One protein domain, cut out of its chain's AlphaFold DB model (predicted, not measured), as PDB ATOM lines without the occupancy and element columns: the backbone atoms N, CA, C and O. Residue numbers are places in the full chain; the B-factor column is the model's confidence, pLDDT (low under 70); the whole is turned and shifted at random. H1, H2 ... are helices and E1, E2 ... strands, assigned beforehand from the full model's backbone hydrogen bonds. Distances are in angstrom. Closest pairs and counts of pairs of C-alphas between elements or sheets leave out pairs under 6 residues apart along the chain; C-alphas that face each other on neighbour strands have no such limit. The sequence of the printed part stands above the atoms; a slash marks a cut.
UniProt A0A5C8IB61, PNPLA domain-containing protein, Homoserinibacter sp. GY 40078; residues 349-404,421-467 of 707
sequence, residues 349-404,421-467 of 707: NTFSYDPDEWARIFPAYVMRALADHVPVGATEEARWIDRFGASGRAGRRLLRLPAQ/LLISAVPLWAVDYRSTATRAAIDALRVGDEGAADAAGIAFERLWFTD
ATOM      1  N   ASN A 349       5.525   0.669  32.673       65.31
ATOM      2  CA  ASN A 349       5.913   1.880  33.423       65.31
ATOM      3  C   ASN A 349       6.005   1.673  34.962       65.31
ATOM      4  O   ASN A 349       5.530   2.484  35.758       65.31
ATOM      5  N   THR A 350       6.588   0.555  35.398       79.44
ATOM      6  CA  THR A 350       6.684   0.117  36.807       79.44
ATOM      7  C   THR A 350       7.865   0.721  37.570       79.44
ATOM      8  O   THR A 350       7.957   0.554  38.788       79.44
ATOM      9  N   PHE A 351       8.762   1.417  36.867       91.88
ATOM     10  CA  PHE A 351       9.967   2.019  37.424       91.88
ATOM     11  C   PHE A 351       9.869   3.543  37.487       91.88
ATOM     12  O   PHE A 351       9.302   4.200  36.614       91.88
ATOM     13  N   SER A 352      10.458   4.100  38.536       93.88
ATOM     14  CA  SER A 352      10.622   5.528  38.781       93.88
ATOM     15  C   SER A 352      12.092   5.851  39.037       93.88
ATOM     16  O   SER A 352      12.863   4.981  39.440       93.88
ATOM     17  N   TYR A 353      12.482   7.102  38.838       95.56
ATOM     18  CA  TYR A 353      13.813   7.617  39.143       95.56
ATOM     19  C   TYR A 353      13.724   8.789  40.125       95.56
ATOM     20  O   TYR A 353      12.708   9.478  40.202       95.56
ATOM     21  N   ASP A 354      14.796   9.006  40.882       96.56
ATOM     22  CA  ASP A 354      15.001  10.241  41.640       96.56
ATOM     23  C   ASP A 354      15.807  11.206  40.742       96.56
ATOM     24  O   ASP A 354      16.907  10.834  40.311       96.56
ATOM     25  N   PRO A 355      15.278  12.399  40.398       96.81
ATOM     26  CA  PRO A 355      15.937  13.306  39.456       96.81
ATOM     27  C   PRO A 355      17.292  13.830  39.935       96.81
ATOM     28  O   PRO A 355      18.214  13.930  39.127       96.81
ATOM     29  N   ASP A 356      17.439  14.114  41.231       95.69
ATOM     30  CA  ASP A 356      18.673  14.658  41.812       95.69
ATOM     31  C   ASP A 356      19.777  13.592  41.846       95.69
ATOM     32  O   ASP A 356      20.965  13.874  41.682       95.69
ATOM     33  N   GLU A 357      19.390  12.329  42.012       95.06
ATOM     34  CA  GLU A 357      20.285  11.187  41.922       95.06
ATOM     35  C   GLU A 357      20.703  10.875  40.481       95.06
ATOM     36  O   GLU A 357      21.875  10.561  40.255       95.06
ATOM     37  N   TRP A 358      19.784  10.995  39.517       96.94
ATOM     38  CA  TRP A 358      20.050  10.760  38.093       96.94
ATOM     39  C   TRP A 358      20.842  11.891  37.425       96.94
ATOM     40  O   TRP A 358      21.708  11.608  36.596       96.94
ATOM     41  N   ALA A 359      20.676  13.142  37.860       96.88
ATOM     42  CA  ALA A 359      21.486  14.280  37.411       96.88
ATOM     43  C   ALA A 359      22.994  14.146  37.727       96.88
ATOM     44  O   ALA A 359      23.806  14.922  37.230       96.88
ATOM     45  N   ARG A 360      23.395  13.148  38.530       95.25
ATOM     46  CA  ARG A 360      24.804  12.809  38.812       95.25
ATOM     47  C   ARG A 360      25.396  11.772  37.850       95.25
ATOM     48  O   ARG A 360      26.601  11.531  37.906       95.25
ATOM     49  N   ILE A 361      24.574  11.147  37.000       95.88
ATOM     50  CA  ILE A 361      24.961  10.070  36.065       95.88
ATOM     51  C   ILE A 361      24.472  10.272  34.619       95.88
ATOM     52  O   ILE A 361      24.951   9.557  33.740       95.88
ATOM     53  N   PHE A 362      23.576  11.232  34.356       97.19
ATOM     54  CA  PHE A 362      23.092  11.599  33.019       97.19
ATOM     55  C   PHE A 362      23.290  13.098  32.710       97.19
ATOM     56  O   PHE A 362      23.115  13.922  33.609       97.19
ATOM     57  N   PRO A 363      23.594  13.476  31.449       97.00
ATOM     58  CA  PRO A 363      23.715  14.875  31.041       97.00
ATOM     59  C   PRO A 363      22.422  15.680  31.233       97.00
ATOM     60  O   PRO A 363      21.315  15.163  31.071       97.00
ATOM     61  N   ALA A 364      22.553  16.985  31.493       96.44
ATOM     62  CA  ALA A 364      21.422  17.862  31.819       96.44
ATOM     63  C   ALA A 364      20.313  17.896  30.746       96.44
ATOM     64  O   ALA A 364      19.133  17.984  31.085       96.44
ATOM     65  N   TYR A 365      20.658  17.782  29.459       96.88
ATOM     66  CA  TYR A 365      19.671  17.764  28.372       96.88
ATOM     67  C   TYR A 365      18.853  16.463  28.313       96.88
ATOM     68  O   TYR A 365      17.671  16.497  27.970       96.88
ATOM     69  N   VAL A 366      19.443  15.335  28.725       97.62
ATOM     70  CA  VAL A 366      18.741  14.052  28.892       97.62
ATOM     71  C   VAL A 366      17.794  14.138  30.088       97.62
ATOM     72  O   VAL A 366      16.642  13.730  29.988       97.62
ATOM     73  N   MET A 367      18.243  14.739  31.195       97.62
ATOM     74  CA  MET A 367      17.403  14.961  32.378       97.62
ATOM     75  C   MET A 367      16.221  15.899  32.106       97.62
ATOM     76  O   MET A 367      15.137  15.661  32.631       97.62
ATOM     77  N   ARG A 368      16.404  16.918  31.254       96.94
ATOM     78  CA  ARG A 368      15.314  17.761  30.734       96.94
ATOM     79  C   ARG A 368      14.308  16.924  29.939       96.94
ATOM     80  O   ARG A 368      13.154  16.852  30.337       96.94
ATOM     81  N   ALA A 369      14.762  16.191  28.920       95.19
ATOM     82  CA  ALA A 369      13.885  15.344  28.105       95.19
ATOM     83  C   ALA A 369      13.094  14.309  28.938       95.19
ATOM     84  O   ALA A 369      11.911  14.097  28.688       95.19
ATOM     85  N   LEU A 370      13.711  13.713  29.968       95.25
ATOM     86  CA  LEU A 370      13.040  12.807  30.914       95.25
ATOM     87  C   LEU A 370      12.000  13.501  31.814       95.25
ATOM     88  O   LEU A 370      11.057  12.844  32.259       95.25
ATOM     89  N   ALA A 371      12.179  14.786  32.126       94.31
ATOM     90  CA  ALA A 371      11.235  15.575  32.916       94.31
ATOM     91  C   ALA A 371      10.056  16.089  32.072       94.31
ATOM     92  O   ALA A 371       8.942  16.181  32.585       94.31
ATOM     93  N   ASP A 372      10.290  16.362  30.786       93.75
ATOM     94  CA  ASP A 372       9.271  16.828  29.839       93.75
ATOM     95  C   ASP A 372       8.270  15.714  29.444       93.75
ATOM     96  O   ASP A 372       7.142  16.012  29.062       93.75
ATOM     97  N   HIS A 373       8.652  14.433  29.585       89.69
ATOM     98  CA  HIS A 373       7.859  13.257  29.177       89.69
ATOM     99  C   HIS A 373       7.462  12.331  30.352       89.69
ATOM    100  O   HIS A 373       7.369  11.112  30.198       89.69
ATOM    101  N   VAL A 374       7.238  12.878  31.555       86.94
ATOM    102  CA  VAL A 374       6.740  12.085  32.701       86.94
ATOM    103  C   VAL A 374       5.297  11.620  32.426       86.94
ATOM    104  O   VAL A 374       4.418  12.464  32.242       86.94
ATOM    105  N   PRO A 375       5.005  10.304  32.417       85.50
ATOM    106  CA  PRO A 375       3.706   9.803  31.985       85.50
ATOM    107  C   PRO A 375       2.681   9.819  33.120       85.50
ATOM    108  O   PRO A 375       2.993   9.529  34.275       85.50
ATOM    109  N   VAL A 376       1.420  10.070  32.769       81.50
ATOM    110  CA  VAL A 376       0.282   9.995  33.696       81.50
ATOM    111  C   VAL A 376      -0.245   8.559  33.754       81.50
ATOM    112  O   VAL A 376      -0.479   7.937  32.719       81.50
ATOM    113  N   GLY A 377      -0.457   8.018  34.957       81.00
ATOM    114  CA  GLY A 377      -1.064   6.698  35.141       81.00
ATOM    115  C   GLY A 377      -2.428   6.528  34.454       81.00
ATOM    116  O   GLY A 377      -3.299   7.398  34.520       81.00
ATOM    117  N   ALA A 378      -2.647   5.372  33.822       83.19
ATOM    118  CA  ALA A 378      -3.931   5.056  33.196       83.19
ATOM    119  C   ALA A 378      -5.040   4.862  34.249       83.19
ATOM    120  O   ALA A 378      -6.093   5.500  34.176       83.19
ATOM    121  N   THR A 379      -4.786   4.034  35.267       85.81
ATOM    122  CA  THR A 379      -5.708   3.803  36.391       85.81
ATOM    123  C   THR A 379      -5.604   4.901  37.449       85.81
ATOM    124  O   THR A 379      -4.605   5.612  37.545       85.81
ATOM    125  N   GLU A 380      -6.643   5.026  38.272       86.00
ATOM    126  CA  GLU A 380      -6.673   5.926  39.429       86.00
ATOM    127  C   GLU A 380      -5.560   5.600  40.436       86.00
ATOM    128  O   GLU A 380      -4.785   6.488  40.787       86.00
ATOM    129  N   GLU A 381      -5.375   4.314  40.763       87.88
ATOM    130  CA  GLU A 381      -4.241   3.807  41.549       87.88
ATOM    131  C   GLU A 381      -2.896   4.269  40.963       87.88
ATOM    132  O   GLU A 381      -2.083   4.874  41.663       87.88
ATOM    133  N   ALA A 382      -2.675   4.078  39.656       88.50
ATOM    134  CA  ALA A 382      -1.427   4.474  39.011       88.50
ATOM    135  C   ALA A 382      -1.177   5.990  39.092       88.50
ATOM    136  O   ALA A 382      -0.027   6.381  39.305       88.50
ATOM    137  N   ARG A 383      -2.226   6.824  38.973       90.31
ATOM    138  CA  ARG A 383      -2.148   8.290  39.129       90.31
ATOM    139  C   ARG A 383      -1.915   8.712  40.572       90.31
ATOM    140  O   ARG A 383      -1.216   9.696  40.794       90.31
ATOM    141  N   TRP A 384      -2.509   8.036  41.551       91.06
ATOM    142  CA  TRP A 384      -2.258   8.328  42.964       91.06
ATOM    143  C   TRP A 384      -0.796   8.028  43.322       91.06
ATOM    144  O   TRP A 384      -0.120   8.881  43.898       91.06
ATOM    145  N   ILE A 385      -0.265   6.891  42.853       90.81
ATOM    146  CA  ILE A 385       1.156   6.526  42.987       90.81
ATOM    147  C   ILE A 385       2.070   7.609  42.383       90.81
ATOM    148  O   ILE A 385       3.057   7.988  43.019       90.81
ATOM    149  N   ASP A 386       1.737   8.144  41.200       90.94
ATOM    150  CA  ASP A 386       2.496   9.239  40.569       90.94
ATOM    151  C   ASP A 386       2.487  10.512  41.421       90.94
ATOM    152  O   ASP A 386       3.545  11.084  41.691       90.94
ATOM    153  N   ARG A 387       1.303  10.948  41.882       91.81
ATOM    154  CA  ARG A 387       1.160  12.147  42.725       91.81
ATOM    155  C   ARG A 387       1.942  11.995  44.030       91.81
ATOM    156  O   ARG A 387       2.677  12.909  44.407       91.81
ATOM    157  N   PHE A 388       1.842  10.842  44.693       92.06
ATOM    158  CA  PHE A 388       2.543  10.592  45.951       92.06
ATOM    159  C   PHE A 388       4.066  10.552  45.752       92.06
ATOM    160  O   PHE A 388       4.790  11.216  46.497       92.06
ATOM    161  N   GLY A 389       4.566   9.854  44.725       92.06
ATOM    162  CA  GLY A 389       5.996   9.820  44.390       92.06
ATOM    163  C   GLY A 389       6.560  11.207  44.063       92.06
ATOM    164  O   GLY A 389       7.574  11.622  44.634       92.06
ATOM    165  N   ALA A 390       5.862  11.972  43.221       92.62
ATOM    166  CA  ALA A 390       6.285  13.310  42.815       92.62
ATOM    167  C   ALA A 390       6.233  14.341  43.961       92.62
ATOM    168  O   ALA A 390       6.985  15.316  43.931       92.62
ATOM    169  N   SER A 391       5.388  14.121  44.980       91.50
ATOM    170  CA  SER A 391       5.223  15.026  46.131       91.50
ATOM    171  C   SER A 391       6.411  15.074  47.101       91.50
ATOM    172  O   SER A 391       6.460  15.946  47.964       91.50
ATOM    173  N   GLY A 392       7.340  14.115  47.026       87.31
ATOM    174  CA  GLY A 392       8.436  13.990  47.993       87.31
ATOM    175  C   GLY A 392       8.052  13.345  49.333       87.31
ATOM    176  O   GLY A 392       8.938  13.066  50.139       87.31
ATOM    177  N   ARG A 393       6.766  13.045  49.584       84.81
ATOM    178  CA  ARG A 393       6.276  12.469  50.858       84.81
ATOM    179  C   ARG A 393       6.854  11.091  51.196       84.81
ATOM    180  O   ARG A 393       6.898  10.731  52.367       84.81
ATOM    181  N   ALA A 394       7.371  10.362  50.207       80.56
ATOM    182  CA  ALA A 394       8.155   9.138  50.400       80.56
ATOM    183  C   ALA A 394       9.605   9.395  50.898       80.56
ATOM    184  O   ALA A 394      10.446   8.499  50.852       80.56
ATOM    185  N   GLY A 395       9.932  10.625  51.311       87.00
ATOM    186  CA  GLY A 395      11.280  11.069  51.687       87.00
ATOM    187  C   GLY A 395      12.183  11.427  50.500       87.00
ATOM    188  O   GLY A 395      13.297  11.903  50.706       87.00
ATOM    189  N   ARG A 396      11.718  11.202  49.263       92.56
ATOM    190  CA  ARG A 396      12.407  11.492  47.995       92.56
ATOM    191  C   ARG A 396      11.387  11.877  46.928       92.56
ATOM    192  O   ARG A 396      10.286  11.326  46.927       92.56
ATOM    193  N   ARG A 397      11.749  12.776  46.006       95.12
ATOM    194  CA  ARG A 397      10.937  13.074  44.816       95.12
ATOM    195  C   ARG A 397      11.200  12.003  43.762       95.12
ATOM    196  O   ARG A 397      12.290  11.947  43.205       95.12
ATOM    197  N   LEU A 398      10.202  11.169  43.491       95.31
ATOM    198  CA  LEU A 398      10.280  10.094  42.504       95.31
ATOM    199  C   LEU A 398       9.379  10.415  41.311       95.31
ATOM    200  O   LEU A 398       8.200  10.711  41.488       95.31
ATOM    201  N   LEU A 399       9.929  10.343  40.100       94.19
ATOM    202  CA  LEU A 399       9.183  10.495  38.849       94.19
ATOM    203  C   LEU A 399       9.153   9.153  38.119       94.19
ATOM    204  O   LEU A 399      10.188   8.497  37.994       94.19
ATOM    205  N   ARG A 400       7.982   8.737  37.630       91.88
ATOM    206  CA  ARG A 400       7.843   7.551  36.775       91.88
ATOM    207  C   ARG A 400       8.663   7.746  35.494       91.88
ATOM    208  O   ARG A 400       8.704   8.851  34.953       91.88
ATOM    209  N   LEU A 401       9.342   6.695  35.023       92.06
ATOM    210  CA  LEU A 401      10.052   6.757  33.742       92.06
ATOM    211  C   LEU A 401       9.069   6.995  32.581       92.06
ATOM    212  O   LEU A 401       7.949   6.484  32.655       92.06
ATOM    213  N   PRO A 402       9.485   7.703  31.512       91.31
ATOM    214  CA  PRO A 402       8.696   7.838  30.290       91.31
ATOM    215  C   PRO A 402       8.331   6.496  29.656       91.31
ATOM    216  O   PRO A 402       8.956   5.466  29.929       91.31
ATOM    217  N   ALA A 403       7.321   6.523  28.785       89.25
ATOM    218  CA  ALA A 403       6.898   5.352  28.031       89.25
ATOM    219  C   ALA A 403       7.996   4.869  27.064       89.25
ATOM    220  O   ALA A 403       8.971   5.565  26.775       89.25
ATOM    221  N   GLN A 404       7.795   3.673  26.507       90.00
ATOM    222  CA  GLN A 404       8.698   3.047  25.535       90.00
ATOM    223  C   GLN A 404       8.989   3.928  24.300       90.00
ATOM    224  O   GLN A 404       9.986   3.692  23.620       90.00
ATOM    225  N   LEU A 421      31.860  -1.872  39.506       88.44
ATOM    226  CA  LEU A 421      32.993  -1.155  40.103       88.44
ATOM    227  C   LEU A 421      33.613  -0.052  39.225       88.44
ATOM    228  O   LEU A 421      34.067   0.938  39.784       88.44
ATOM    229  N   LEU A 422      33.618  -0.140  37.891       91.25
ATOM    230  CA  LEU A 422      34.159   0.925  37.032       91.25
ATOM    231  C   LEU A 422      33.155   2.061  36.829       91.25
ATOM    232  O   LEU A 422      33.472   3.213  37.117       91.25
ATOM    233  N   ILE A 423      31.951   1.741  36.353       93.38
ATOM    234  CA  ILE A 423      30.900   2.709  36.029       93.38
ATOM    235  C   ILE A 423      29.780   2.574  37.064       93.38
ATOM    236  O   ILE A 423      29.360   1.469  37.395       93.38
ATOM    237  N   SER A 424      29.297   3.703  37.582       95.62
ATOM    238  CA  SER A 424      28.264   3.736  38.629       95.62
ATOM    239  C   SER A 424      26.981   3.038  38.169       95.62
ATOM    240  O   SER A 424      26.464   3.350  37.090       95.62
ATOM    241  N   ALA A 425      26.473   2.120  38.992       96.00
ATOM    242  CA  ALA A 425      25.203   1.437  38.789       96.00
ATOM    243  C   ALA A 425      24.045   2.444  38.791       96.00
ATOM    244  O   ALA A 425      24.060   3.419  39.546       96.00
ATOM    245  N   VAL A 426      23.033   2.204  37.959       96.25
ATOM    246  CA  VAL A 426      21.861   3.081  37.860       96.25
ATOM    247  C   VAL A 426      20.848   2.671  38.934       96.25
ATOM    248  O   VAL A 426      20.390   1.526  38.936       96.25
ATOM    249  N   PRO A 427      20.473   3.565  39.864       95.94
ATOM    250  CA  PRO A 427      19.410   3.289  40.813       95.94
ATOM    251  C   PRO A 427      18.053   3.624  40.191       95.94
ATOM    252  O   PRO A 427      17.817   4.748  39.753       95.94
ATOM    253  N   LEU A 428      17.143   2.661  40.199       95.69
ATOM    254  CA  LEU A 428      15.720   2.873  39.948       95.69
ATOM    255  C   LEU A 428      14.930   2.616  41.230       95.69
ATOM    256  O   LEU A 428      15.448   2.086  42.212       95.69
ATOM    257  N   TRP A 429      13.668   3.009  41.220       95.12
ATOM    258  CA  TRP A 429      12.734   2.853  42.322       95.12
ATOM    259  C   TRP A 429      11.465   2.178  41.816       95.12
ATOM    260  O   TRP A 429      11.032   2.415  40.690       95.12
ATOM    261  N   ALA A 430      10.872   1.319  42.635       93.88
ATOM    262  CA  ALA A 430       9.592   0.681  42.345       93.88
ATOM    263  C   ALA A 430       8.744   0.625  43.614       93.88
ATOM    264  O   ALA A 430       9.275   0.697  44.718       93.88
ATOM    265  N   VAL A 431       7.432   0.478  43.465       92.81
ATOM    266  CA  VAL A 431       6.519   0.305  44.601       92.81
ATOM    267  C   VAL A 431       6.829  -1.000  45.339       92.81
ATOM    268  O   VAL A 431       6.869  -2.070  44.728       92.81
ATOM    269  N   ASP A 432       7.006  -0.928  46.661       93.00
ATOM    270  CA  ASP A 432       7.093  -2.115  47.507       93.00
ATOM    271  C   ASP A 432       5.696  -2.583  47.928       93.00
ATOM    272  O   ASP A 432       5.176  -2.214  48.983       93.00
ATOM    273  N   TYR A 433       5.095  -3.446  47.108       91.25
ATOM    274  CA  TYR A 433       3.802  -4.080  47.388       91.25
ATOM    275  C   TYR A 433       3.832  -5.063  48.581       91.25
ATOM    276  O   TYR A 433       2.784  -5.558  48.994       91.25
ATOM    277  N   ARG A 434       5.008  -5.367  49.159       91.88
ATOM    278  CA  ARG A 434       5.118  -6.192  50.381       91.88
ATOM    279  C   ARG A 434       4.804  -5.383  51.641       91.88
ATOM    280  O   ARG A 434       4.251  -5.946  52.590       91.88
ATOM    281  N   SER A 435       5.116  -4.087  51.649       93.88
ATOM    282  CA  SER A 435       4.797  -3.161  52.738       93.88
ATOM    283  C   SER A 435       3.321  -3.239  53.144       93.88
ATOM    284  O   SER A 435       2.422  -3.384  52.310       93.88
ATOM    285  N   THR A 436       3.060  -3.173  54.448       93.69
ATOM    286  CA  THR A 436       1.702  -3.122  55.004       93.69
ATOM    287  C   THR A 436       1.024  -1.787  54.714       93.69
ATOM    288  O   THR A 436      -0.161  -1.785  54.405       93.69
ATOM    289  N   ALA A 437       1.778  -0.682  54.740       91.06
ATOM    290  CA  ALA A 437       1.292   0.651  54.389       91.06
ATOM    291  C   ALA A 437       0.838   0.712  52.923       91.06
ATOM    292  O   ALA A 437      -0.319   1.015  52.656       91.06
ATOM    293  N   THR A 438       1.698   0.279  51.990       93.50
ATOM    294  CA  THR A 438       1.373   0.211  50.554       93.50
ATOM    295  C   THR A 438       0.108  -0.609  50.290       93.50
ATOM    296  O   THR A 438      -0.738  -0.192  49.506       93.50
ATOM    297  N   ARG A 439      -0.051  -1.766  50.952       93.94
ATOM    298  CA  ARG A 439      -1.252  -2.602  50.795       93.94
ATOM    299  C   ARG A 439      -2.501  -1.935  51.363       93.94
ATOM    300  O   ARG A 439      -3.497  -1.876  50.658       93.94
ATOM    301  N   ALA A 440      -2.426  -1.361  52.565       94.06
ATOM    302  CA  ALA A 440      -3.537  -0.610  53.149       94.06
ATOM    303  C   ALA A 440      -3.956   0.585  52.273       94.06
ATOM    304  O   ALA A 440      -5.147   0.827  52.114       94.06
ATOM    305  N   ALA A 441      -2.998   1.288  51.655       93.44
ATOM    306  CA  ALA A 441      -3.291   2.378  50.731       93.44
ATOM    307  C   ALA A 441      -3.982   1.893  49.446       93.44
ATOM    308  O   ALA A 441      -4.984   2.467  49.034       93.44
ATOM    309  N   ILE A 442      -3.504   0.802  48.841       91.75
ATOM    310  CA  ILE A 442      -4.129   0.211  47.647       91.75
ATOM    311  C   ILE A 442      -5.532  -0.332  47.961       91.75
ATOM    312  O   ILE A 442      -6.456  -0.137  47.174       91.75
ATOM    313  N   ASP A 443      -5.725  -0.973  49.114       93.56
ATOM    314  CA  ASP A 443      -7.038  -1.476  49.531       93.56
ATOM    315  C   ASP A 443      -8.017  -0.339  49.889       93.56
ATOM    316  O   ASP A 443      -9.209  -0.468  49.617       93.56
ATOM    317  N   ALA A 444      -7.527   0.807  50.383       93.31
ATOM    318  CA  ALA A 444      -8.319   2.032  50.539       93.31
ATOM    319  C   ALA A 444      -8.724   2.648  49.182       93.31
ATOM    320  O   ALA A 444      -9.893   2.973  48.977       93.31
ATOM    321  N   LEU A 445      -7.800   2.726  48.214       92.06
ATOM    322  CA  LEU A 445      -8.100   3.188  46.849       92.06
ATOM    323  C   LEU A 445      -9.143   2.300  46.155       92.06
ATOM    324  O   LEU A 445     -10.037   2.811  45.487       92.06
ATOM    325  N   ARG A 446      -9.092   0.978  46.364       89.75
ATOM    326  CA  ARG A 446     -10.083   0.018  45.834       89.75
ATOM    327  C   ARG A 446     -11.506   0.230  46.358       89.75
ATOM    328  O   ARG A 446     -12.441  -0.248  45.721       89.75
ATOM    329  N   VAL A 447     -11.677   0.928  47.484       92.75
ATOM    330  CA  VAL A 447     -12.990   1.325  48.027       92.75
ATOM    331  C   VAL A 447     -13.274   2.829  47.889       92.75
ATOM    332  O   VAL A 447     -14.292   3.300  48.390       92.75
ATOM    333  N   GLY A 448     -12.417   3.574  47.180       90.81
ATOM    334  CA  GLY A 448     -12.597   5.000  46.883       90.81
ATOM    335  C   GLY A 448     -12.146   5.974  47.980       90.81
ATOM    336  O   GLY A 448     -12.480   7.154  47.905       90.81
ATOM    337  N   ASP A 449     -11.395   5.521  48.989       92.31
ATOM    338  CA  ASP A 449     -10.904   6.377  50.077       92.31
ATOM    339  C   ASP A 449      -9.456   6.841  49.822       92.31
ATOM    340  O   ASP A 449      -8.491   6.316  50.389       92.31
ATOM    341  N   GLU A 450      -9.293   7.860  48.964       89.62
ATOM    342  CA  GLU A 450      -7.987   8.519  48.773       89.62
ATOM    343  C   GLU A 450      -7.438   9.114  50.084       89.62
ATOM    344  O   GLU A 450      -6.224   9.224  50.228       89.62
ATOM    345  N   GLY A 451      -8.290   9.474  51.053       90.56
ATOM    346  CA  GLY A 451      -7.871  10.082  52.320       90.56
ATOM    347  C   GLY A 451      -7.172   9.087  53.247       90.56
ATOM    348  O   GLY A 451      -6.093   9.372  53.774       90.56
ATOM    349  N   ALA A 452      -7.740   7.890  53.403       91.75
ATOM    350  CA  ALA A 452      -7.095   6.784  54.101       91.75
ATOM    351  C   ALA A 452      -5.850   6.284  53.348       91.75
ATOM    352  O   ALA A 452      -4.849   5.952  53.989       91.75
ATOM    353  N   ALA A 453      -5.865   6.292  52.009       91.75
ATOM    354  CA  ALA A 453      -4.686   5.965  51.209       91.75
ATOM    355  C   ALA A 453      -3.535   6.955  51.440       91.75
ATOM    356  O   ALA A 453      -2.402   6.543  51.696       91.75
ATOM    357  N   ASP A 454      -3.828   8.256  51.446       90.69
ATOM    358  CA  ASP A 454      -2.870   9.317  51.757       90.69
ATOM    359  C   ASP A 454      -2.351   9.251  53.199       90.69
ATOM    360  O   ASP A 454      -1.195   9.606  53.440       90.69
ATOM    361  N   ALA A 455      -3.174   8.808  54.153       91.12
ATOM    362  CA  ALA A 455      -2.777   8.636  55.549       91.12
ATOM    363  C   ALA A 455      -1.888   7.397  55.769       91.12
ATOM    364  O   ALA A 455      -0.948   7.454  56.563       91.12
ATOM    365  N   ALA A 456      -2.153   6.294  55.059       92.19
ATOM    366  CA  ALA A 456      -1.321   5.091  55.087       92.19
ATOM    367  C   ALA A 456       0.013   5.298  54.346       92.19
ATOM    368  O   ALA A 456       1.072   4.920  54.850       92.19
ATOM    369  N   GLY A 457      -0.038   5.931  53.173       91.19
ATOM    370  CA  GLY A 457       1.112   6.197  52.316       91.19
ATOM    371  C   GLY A 457       1.691   4.957  51.630       91.19
ATOM    372  O   GLY A 457       1.318   3.812  51.890       91.19
ATOM    373  N   ILE A 458       2.635   5.194  50.718       91.31
ATOM    374  CA  ILE A 458       3.239   4.162  49.868       91.31
ATOM    375  C   ILE A 458       4.757   4.097  50.042       91.31
ATOM    376  O   ILE A 458       5.457   5.111  50.028       91.31
ATOM    377  N   ALA A 459       5.268   2.876  50.200       92.38
ATOM    378  CA  ALA A 459       6.696   2.594  50.278       92.38
ATOM    379  C   ALA A 459       7.270   2.266  48.891       92.38
ATOM    380  O   ALA A 459       6.662   1.524  48.117       92.38
ATOM    381  N   PHE A 460       8.478   2.759  48.611       93.88
ATOM    382  CA  PHE A 460       9.234   2.446  47.399       93.88
ATOM    383  C   PHE A 460      10.533   1.698  47.748       93.88
ATOM    384  O   PHE A 460      11.252   2.089  48.667       93.88
ATOM    385  N   GLU A 461      10.859   0.639  47.002       94.19
ATOM    386  CA  GLU A 461      12.129  -0.089  47.098       94.19
ATOM    387  C   GLU A 461      13.183   0.449  46.113       94.19
ATOM    388  O   GLU A 461      12.868   0.773  44.965       94.19
ATOM    389  N   ARG A 462      14.452   0.498  46.547       95.50
ATOM    390  CA  ARG A 462      15.601   0.872  45.704       95.50
ATOM    391  C   ARG A 462      16.106  -0.331  44.907       95.50
ATOM    392  O   ARG A 462      16.610  -1.306  45.468       95.50
ATOM    393  N   LEU A 463      16.044  -0.225  43.590       95.75
ATOM    394  CA  LEU A 463      16.501  -1.227  42.639       95.75
ATOM    395  C   LEU A 463      17.851  -0.831  42.046       95.75
ATOM    396  O   LEU A 463      17.985   0.223  41.432       95.75
ATOM    397  N   TRP A 464      18.858  -1.685  42.210       96.06
ATOM    398  CA  TRP A 464      20.187  -1.468  41.643       96.06
ATOM    399  C   TRP A 464      20.320  -2.162  40.292       96.06
ATOM    400  O   TRP A 464      20.346  -3.393  40.235       96.06
ATOM    401  N   PHE A 465      20.432  -1.376  39.221       95.50
ATOM    402  CA  PHE A 465      20.655  -1.871  37.867       95.50
ATOM    403  C   PHE A 465      22.128  -1.741  37.461       95.50
ATOM    404  O   PHE A 465      22.765  -0.703  37.649       95.50
ATOM    405  N   THR A 466      22.675  -2.820  36.910       94.00
ATOM    406  CA  THR A 466      24.063  -2.949  36.459       94.00
ATOM    407  C   THR A 466      24.120  -3.557  35.051       94.00
ATOM    408  O   THR A 466      23.092  -3.834  34.433       94.00
ATOM    409  N   ASP A 467      25.332  -3.747  34.540       92.25
ATOM    410  CA  ASP A 467      25.627  -4.253  33.201       92.25
ATOM    411  C   ASP A 467      24.821  -5.513  32.805       92.25
ATOM    412  O   ASP A 467      24.693  -6.466  33.585       92.25
TER     413      ASP A 467
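What this domain is: This is residues 349 to 404 and 421 to 467 of the 707 residues of the protein "PNPLA domain-containing protein" of Homoserinibacter sp. GY 40078 (UniProt A0A5C8IB61). A long antiparallel ribbon of two strands, E2 and E3, runs along one side of an elongated body, and the helical hairpin of H4 and H5 sits at one end of it, joining the two strands along the chain. H1, H2 and H3 are spread out on one side of the ribbon with few contacts between them, and E1 lies off the other end. The printed part has 103 residues, with five named helices and three named strands in the order H1, H2, H3, E1, E2, H4, H5, E3; the class is mixed, helices and strands. The whole is compact, with a radius of gyration of the C-alphas of 14.5 A, and spans 46 by 28 by 23 A.

How they stand to each other: Start at the sheet, E2, residues 426 to 431, and E3, residues 460 to 467: they are antiparallel neighbours, at 146 degrees between their directions. Look at N 428 and O 463, 2.9 A apart, and N 461 and O 430, 2.8 A apart, both within hydrogen-bond range. Past E2 come H4, residues 436 to 445, and H5, residues 450 to 456, a helical hairpin: they touch, with the closest C-alphas, of Ala 441 and Ala 453, 3.9 A apart, and run opposite ways at a shallow tilt of 7 degrees. H3, residues 380 to 390, is close to H4 but not clearly touching, with the C-alphas of Glu 381 and Leu 445 closest at 6.6 A. H3 and H5 are near each other. H3 and E2 are only just apart, closest 8.4 A. H1, residues 355 to 358, comes closest to E2 at the C-alphas of Trp 358 and Val 426, 7.9 A. H2, residues 364 to 372, is close to H1 but not clearly touching, with the C-alphas of Pro 355 and Met 367 closest at 7.4 A. E1, residues 421 to 423, pairs with no named strand and runs on into E2 across a break of 2 residues, at 92 degrees. In H2, H3, H4 and H5 every O i to N i+4 pair is within hydrogen-bond range; H1 is too short for such a pair.

Where its parts are: Find C-alpha 460 at (9.234, 2.446, 47.399); from there E3 runs 22.7 A to C-alpha 467 at (25.627, -4.253, 33.201). E2 is 17.0 A long. H3 is 15.3 A long, H4 14.2 A and H2 12.4 A. The first helix, H1, begins at C-alpha 355, (15.937, 13.306, 39.456).

The domain as a whole: The C-alphas of Leu 422 and Val 447 are the two farthest apart, 48.4 A. Residues 405 to 420 are not printed, and C-alphas 404 and 421 are 28.6 A apart across this cut. Of the links printed whole, H2 to H3 is short and the others are tight. Residues 391 to 404 hold no named element. The mean pLDDT of the printed part is 92.0, and only residue 349 is under 70.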